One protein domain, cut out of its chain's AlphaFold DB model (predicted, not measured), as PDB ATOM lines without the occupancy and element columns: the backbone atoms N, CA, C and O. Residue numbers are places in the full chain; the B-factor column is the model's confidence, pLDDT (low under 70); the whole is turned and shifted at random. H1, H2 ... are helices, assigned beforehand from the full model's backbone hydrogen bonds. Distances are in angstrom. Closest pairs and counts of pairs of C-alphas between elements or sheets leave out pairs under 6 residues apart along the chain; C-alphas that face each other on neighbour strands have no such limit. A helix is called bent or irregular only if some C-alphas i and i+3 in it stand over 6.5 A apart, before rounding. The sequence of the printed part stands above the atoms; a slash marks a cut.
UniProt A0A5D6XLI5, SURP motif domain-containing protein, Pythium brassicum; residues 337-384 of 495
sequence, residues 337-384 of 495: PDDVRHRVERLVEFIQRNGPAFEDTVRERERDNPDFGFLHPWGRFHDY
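What this domain is: This is residues 337 to 384 of the 495 residues of the protein "SURP motif domain-containing protein" of Pythium brassicum (UniProt A0A5D6XLI5). The long helix H1 is one side of a triangle; the chain turns a corner into H2, which folds back, and short H3 comes round near residue 340 of H1, with few contacts between helices. The printed part has 48 residues with three named helices, in the order H1, H2, H3, and no named strand: all helix. It is compact, radius of gyration of the C-alphas 10.2 A, spanning 26 by 21 by 16 A.

Where its parts are: Find C-alpha 338 at (-5.918, -16.127, -4.139); from there H1, residues 338 to 354, runs 24.4 A. H2 is residues 356 to 365, 14.7 A. H3, residues 370 to 375, ends at C-alpha 375 (9.936, -20.779, -6.274); it is irregular, C-alphas 371 and 374 being 7.8 A apart.

How they stand to each other: H1, with residues 350 to 351 alone, only just touches H2, only at the corner, with 3 pairs of C-alphas within 8 A; the closest, Ile 351 and Phe 358, are 6.0 A apart. Their tilt is steep, 51 degrees, opposite ways. H3 is close but not clearly touching H1, closest C-alphas Val 340 and Asp 371, 7.8 A. Every O i to N i+4 pair is within hydrogen-bond range in H1, 5 of 6 in H2, 0 of 2 in H3, where 2 of 3 O i to N i+3 pairs are.

The domain as a whole: The farthest C-alphas, Pro 337 and Ala 357, are 27.1 A apart. The printed part has no cut; both links are tight. Residues 353 to 354 are under pLDDT 70.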
ATOM      1  N   PRO A 337      -5.081 -20.860  -4.729       75.88
ATOM      2  CA  PRO A 337      -5.582 -19.932  -3.720       75.88
ATOM      3  C   PRO A 337      -5.211 -18.476  -4.037       75.88
ATOM      4  O   PRO A 337      -4.117 -18.202  -4.543       75.88
ATOM      5  N   ASP A 338      -6.118 -17.534  -3.771       71.94
ATOM      6  CA  ASP A 338      -5.918 -16.127  -4.139       71.94
ATOM      7  C   ASP A 338      -4.691 -15.511  -3.448       71.94
ATOM      8  O   ASP A 338      -3.996 -14.693  -4.043       71.94
ATOM      9  N   ASP A 339      -4.348 -15.935  -2.235       72.62
ATOM     10  CA  ASP A 339      -3.145 -15.503  -1.515       72.62
ATOM     11  C   ASP A 339      -1.847 -15.913  -2.237       72.62
ATOM     12  O   ASP A 339      -0.916 -15.111  -2.359       72.62
ATOM     13  N   VAL A 340      -1.798 -17.123  -2.803       77.56
ATOM     14  CA  VAL A 340      -0.671 -17.587  -3.630       77.56
ATOM     15  C   VAL A 340      -0.618 -16.820  -4.952       77.56
ATOM     16  O   VAL A 340       0.466 -16.429  -5.387       77.56
ATOM     17  N   ARG A 341      -1.775 -16.537  -5.565       78.19
ATOM     18  CA  ARG A 341      -1.858 -15.749  -6.805       78.19
ATOM     19  C   ARG A 341      -1.257 -14.354  -6.631       78.19
ATOM     20  O   ARG A 341      -0.371 -13.977  -7.394       78.19
ATOM     21  N   HIS A 342      -1.675 -13.626  -5.594       76.94
ATOM     22  CA  HIS A 342      -1.175 -12.277  -5.319       76.94
ATOM     23  C   HIS A 342       0.332 -12.260  -5.022       76.94
ATOM     24  O   HIS A 342       1.035 -11.347  -5.463       76.94
ATOM     25  N   ARG A 343       0.854 -13.262  -4.298       78.81
ATOM     26  CA  ARG A 343       2.301 -13.382  -4.037       78.81
ATOM     27  C   ARG A 343       3.094 -13.618  -5.323       78.81
ATOM     28  O   ARG A 343       4.098 -12.939  -5.541       78.81
ATOM     29  N   VAL A 344       2.626 -14.522  -6.185       81.88
ATOM     30  CA  VAL A 344       3.246 -14.804  -7.488       81.88
ATOM     31  C   VAL A 344       3.237 -13.566  -8.386       81.88
ATOM     32  O   VAL A 344       4.264 -13.235  -8.974       81.88
ATOM     33  N   GLU A 345       2.115 -12.849  -8.469       80.12
ATOM     34  CA  GLU A 345       1.992 -11.652  -9.307       80.12
ATOM     35  C   GLU A 345       2.949 -10.536  -8.888       80.12
ATOM     36  O   GLU A 345       3.691 -10.029  -9.732       80.12
ATOM     37  N   ARG A 346       3.003 -10.212  -7.588       79.81
ATOM     38  CA  ARG A 346       3.945  -9.205  -7.076       79.81
ATOM     39  C   ARG A 346       5.384  -9.614  -7.348       79.81
ATOM     40  O   ARG A 346       6.175  -8.807  -7.821       79.81
ATOM     41  N   LEU A 347       5.739 -10.866  -7.060       81.69
ATOM     42  CA  LEU A 347       7.118 -11.315  -7.205       81.69
ATOM     43  C   LEU A 347       7.584 -11.276  -8.666       81.69
ATOM     44  O   LEU A 347       8.699 -10.841  -8.939       81.69
ATOM     45  N   VAL A 348       6.721 -11.665  -9.606       82.25
ATOM     46  CA  VAL A 348       7.012 -11.592 -11.043       82.25
ATOM     47  C   VAL A 348       7.188 -10.143 -11.517       82.25
ATOM     48  O   VAL A 348       8.085  -9.881 -12.316       82.25
ATOM     49  N   GLU A 349       6.404  -9.191 -11.006       79.62
ATOM     50  CA  GLU A 349       6.582  -7.758 -11.292       79.62
ATOM     51  C   GLU A 349       7.935  -7.236 -10.772       79.62
ATOM     52  O   GLU A 349       8.656  -6.518 -11.471       79.62
ATOM     53  N   PHE A 350       8.345  -7.664  -9.574       73.25
ATOM     54  CA  PHE A 350       9.664  -7.326  -9.036       73.25
ATOM     55  C   PHE A 350      10.806  -7.950  -9.845       73.25
ATOM     56  O   PHE A 350      11.810  -7.273 -10.076       73.25
ATOM     57  N   ILE A 351      10.658  -9.192 -10.315       79.88
ATOM     58  CA  ILE A 351      11.646  -9.845 -11.189       79.88
ATOM     59  C   ILE A 351      11.726  -9.121 -12.540       79.88
ATOM     60  O   ILE A 351      12.826  -8.868 -13.025       79.88
ATOM     61  N   GLN A 352      10.593  -8.703 -13.113       77.19
ATOM     62  CA  GLN A 352      10.563  -7.925 -14.357       77.19
ATOM     63  C   GLN A 352      11.338  -6.605 -14.221       77.19
ATOM     64  O   GLN A 352      12.039  -6.195 -15.144       77.19
ATOM     65  N   ARG A 353      11.235  -5.943 -13.063       68.69
ATOM     66  CA  ARG A 353      11.839  -4.626 -12.820       68.69
ATOM     67  C   ARG A 353      13.309  -4.680 -12.390       68.69
ATOM     68  O   ARG A 353      14.043  -3.734 -12.659       68.69
ATOM     69  N   ASN A 354      13.732  -5.756 -11.724       69.25
ATOM     70  CA  ASN A 354      15.076  -5.896 -11.140       69.25
ATOM     71  C   ASN A 354      15.962  -6.938 -11.851       69.25
ATOM     72  O   ASN A 354      17.144  -7.059 -11.526       69.25
ATOM     73  N   GLY A 355      15.416  -7.673 -12.821       76.00
ATOM     74  CA  GLY A 355      16.127  -8.686 -13.597       76.00
ATOM     75  C   GLY A 355      16.234 -10.055 -12.905       76.00
ATOM     76  O   GLY A 355      15.890 -10.208 -11.732       76.00
ATOM     77  N   PRO A 356      16.740 -11.079 -13.617       71.69
ATOM     78  CA  PRO A 356      16.739 -12.473 -13.156       71.69
ATOM     79  C   PRO A 356      17.617 -12.727 -11.918       71.69
ATOM     80  O   PRO A 356      17.304 -13.605 -11.124       71.69
ATOM     81  N   ALA A 357      18.654 -11.914 -11.677       72.12
ATOM     82  CA  ALA A 357      19.491 -12.021 -10.475       72.12
ATOM     83  C   ALA A 357      18.714 -11.757  -9.165       72.12
ATOM     84  O   ALA A 357      19.110 -12.206  -8.085       72.12
ATOM     85  N   PHE A 358      17.593 -11.032  -9.248       79.50
ATOM     86  CA  PHE A 358      16.699 -10.817  -8.113       79.50
ATOM     87  C   PHE A 358      15.982 -12.108  -7.710       79.50
ATOM     88  O   PHE A 358      15.835 -12.379  -6.522       79.50
ATOM     89  N   GLU A 359      15.593 -12.932  -8.683       80.56
ATOM     90  CA  GLU A 359      14.936 -14.212  -8.428       80.56
ATOM     91  C   GLU A 359      15.845 -15.162  -7.646       80.56
ATOM     92  O   GLU A 359      15.405 -15.746  -6.659       80.56
ATOM     93  N   ASP A 360      17.123 -15.256  -8.025       75.94
ATOM     94  CA  ASP A 360      18.103 -16.090  -7.320       75.94
ATOM     95  C   ASP A 360      18.315 -15.617  -5.878       75.94
ATOM     96  O   ASP A 360      18.413 -16.426  -4.957       75.94
ATOM     97  N   THR A 361      18.298 -14.299  -5.662       76.12
ATOM     98  CA  THR A 361      18.422 -13.705  -4.323       76.12
ATOM     99  C   THR A 361      17.194 -13.998  -3.457       76.12
ATOM    100  O   THR A 361      17.338 -14.319  -2.278       76.12
ATOM    101  N   VAL A 362      15.984 -13.901  -4.019       78.50
ATOM    102  CA  VAL A 362      14.743 -14.222  -3.294       78.50
ATOM    103  C   VAL A 362      14.652 -15.721  -3.016       78.50
ATOM    104  O   VAL A 362      14.266 -16.101  -1.915       78.50
ATOM    105  N   ARG A 363      15.069 -16.570  -3.961       79.81
ATOM    106  CA  ARG A 363      15.105 -18.028  -3.782       79.81
ATOM    107  C   ARG A 363      16.064 -18.450  -2.669       79.81
ATOM    108  O   ARG A 363      15.762 -19.390  -1.945       79.81
ATOM    109  N   GLU A 364      17.197 -17.762  -2.517       78.00
ATOM    110  CA  GLU A 364      18.141 -18.036  -1.429       78.00
ATOM    111  C   GLU A 364      17.632 -17.518  -0.079       78.00
ATOM    112  O   GLU A 364      17.731 -18.214   0.926       78.00
ATOM    113  N   ARG A 365      17.049 -16.312  -0.051       77.50
ATOM    114  CA  ARG A 365      16.557 -15.686   1.185       77.50
ATOM    115  C   ARG A 365      15.322 -16.382   1.758       77.50
ATOM    116  O   ARG A 365      15.195 -16.481   2.970       77.50
ATOM    117  N   GLU A 366      14.412 -16.830   0.897       79.44
ATOM    118  CA  GLU A 366      13.131 -17.433   1.287       79.44
ATOM    119  C   GLU A 366      13.150 -18.968   1.195       79.44
ATOM    120  O   GLU A 366      12.092 -19.592   1.175       79.44
ATOM    121  N   ARG A 367      14.339 -19.587   1.141       74.06
ATOM    122  CA  ARG A 367      14.515 -21.043   0.985       74.06
ATOM    123  C   ARG A 367      13.740 -21.856   2.028       74.06
ATOM    124  O   ARG A 367      13.185 -22.900   1.698       74.06
ATOM    125  N   ASP A 368      13.695 -21.370   3.265       73.62
ATOM    126  CA  ASP A 368      13.056 -22.062   4.389       73.62
ATOM    127  C   ASP A 368      11.589 -21.634   4.603       73.62
ATOM    128  O   ASP A 368      10.936 -22.087   5.544       73.62
ATOM    129  N   ASN A 369      11.049 -20.763   3.740       75.38
ATOM    130  CA  ASN A 369       9.703 -20.218   3.881       75.38
ATOM    131  C   ASN A 369       8.676 -21.013   3.043       75.38
ATOM    132  O   ASN A 369       8.707 -20.949   1.807       75.38
ATOM    133  N   PRO A 370       7.710 -21.713   3.671       74.19
ATOM    134  CA  PRO A 370       6.714 -22.509   2.949       74.19
ATOM    135  C   PRO A 370       5.792 -21.664   2.054       74.19
ATOM    136  O   PRO A 370       5.284 -22.181   1.055       74.19
ATOM    137  N   ASP A 371       5.626 -20.367   2.342       73.19
ATOM    138  CA  ASP A 371       4.804 -19.451   1.537       73.19
ATOM    139  C   ASP A 371       5.410 -19.155   0.157       73.19
ATOM    140  O   ASP A 371       4.679 -18.818  -0.779       73.19
ATOM    141  N   PHE A 372       6.732 -19.309   0.015       78.06
ATOM    142  CA  PHE A 372       7.475 -19.160  -1.239       78.06
ATOM    143  C   PHE A 372       7.853 -20.504  -1.866       78.06
ATOM    144  O   PHE A 372       8.648 -20.548  -2.806       78.06
ATOM    145  N   GLY A 373       7.231 -21.603  -1.423       76.44
ATOM    146  CA  GLY A 373       7.493 -22.942  -1.950       76.44
ATOM    147  C   GLY A 373       7.380 -23.035  -3.479       76.44
ATOM    148  O   GLY A 373       8.132 -23.785  -4.091       76.44
ATOM    149  N   PHE A 374       6.527 -22.218  -4.114       81.94
ATOM    150  CA  PHE A 374       6.367 -22.141  -5.575       81.94
ATOM    151  C   PHE A 374       7.631 -21.693  -6.341       81.94
ATOM    152  O   PHE A 374       7.695 -21.858  -7.559       81.94
ATOM    153  N   LEU A 375       8.646 -21.137  -5.667       82.12
ATOM    154  CA  LEU A 375       9.936 -20.779  -6.274       82.12
ATOM    155  C   LEU A 375      10.828 -21.984  -6.576       82.12
ATOM    156  O   LEU A 375      11.782 -21.867  -7.352       82.12
ATOM    157  N   HIS A 376      10.531 -23.132  -5.971       78.75
ATOM    158  CA  HIS A 376      11.266 -24.363  -6.190       78.75
ATOM    159  C   HIS A 376      10.597 -25.221  -7.270       78.75
ATOM    160  O   HIS A 376       9.371 -25.331  -7.270       78.75
ATOM    161  N   PRO A 377      11.370 -25.910  -8.134       74.94
ATOM    162  CA  PRO A 377      10.821 -26.796  -9.166       74.94
ATOM    163  C   PRO A 377       9.924 -27.919  -8.628       74.94
ATOM    164  O   PRO A 377       9.041 -28.404  -9.326       74.94
ATOM    165  N   TRP A 378      10.149 -28.334  -7.380       73.88
ATOM    166  CA  TRP A 378       9.364 -29.346  -6.662       73.88
ATOM    167  C   TRP A 378       8.216 -28.754  -5.825       73.88
ATOM    168  O   TRP A 378       7.533 -29.476  -5.100       73.88
ATOM    169  N   GLY A 379       8.020 -27.436  -5.878       76.06
ATOM    170  CA  GLY A 379       7.051 -26.702  -5.080       76.06
ATOM    171  C   GLY A 379       5.634 -26.722  -5.640       76.06
ATOM    172  O   GLY A 379       5.407 -26.711  -6.851       76.06
ATOM    173  N   ARG A 380       4.640 -26.670  -4.746       74.12
ATOM    174  CA  ARG A 380       3.236 -26.505  -5.144       74.12
ATOM    175  C   ARG A 380       3.073 -25.162  -5.870       74.12
ATOM    176  O   ARG A 380       3.545 -24.142  -5.383       74.12
ATOM    177  N   PHE A 381       2.380 -25.164  -7.010       79.88
ATOM    178  CA  PHE A 381       2.115 -23.979  -7.846       79.88
ATOM    179  C   PHE A 381       3.327 -23.386  -8.592       79.88
ATOM    180  O   PHE A 381       3.210 -22.294  -9.156       79.88
ATOM    181  N   HIS A 382       4.448 -24.112  -8.684       79.38
ATOM    182  CA  HIS A 382       5.599 -23.707  -9.501       79.38
ATOM    183  C   HIS A 382       5.232 -23.480 -10.979       79.38
ATOM    184  O   HIS A 382       5.611 -22.470 -11.571       79.38
ATOM    185  N   ASP A 383       4.382 -24.344 -11.547       77.81
ATOM    186  CA  ASP A 383       3.891 -24.212 -12.926       77.81
ATOM    187  C   ASP A 383       3.152 -22.887 -13.175       77.81
ATOM    188  O   ASP A 383       3.258 -22.296 -14.254       77.81
ATOM    189  N   TYR A 384       2.418 -22.399 -12.166       79.94
ATOM    190  CA  TYR A 384       1.698 -21.127 -12.234       79.94
ATOM    191  C   TYR A 384       2.662 -19.935 -12.179       79.94
ATOM    192  O   TYR A 384       2.521 -18.991 -12.962       79.94
TER     193      TYR A 384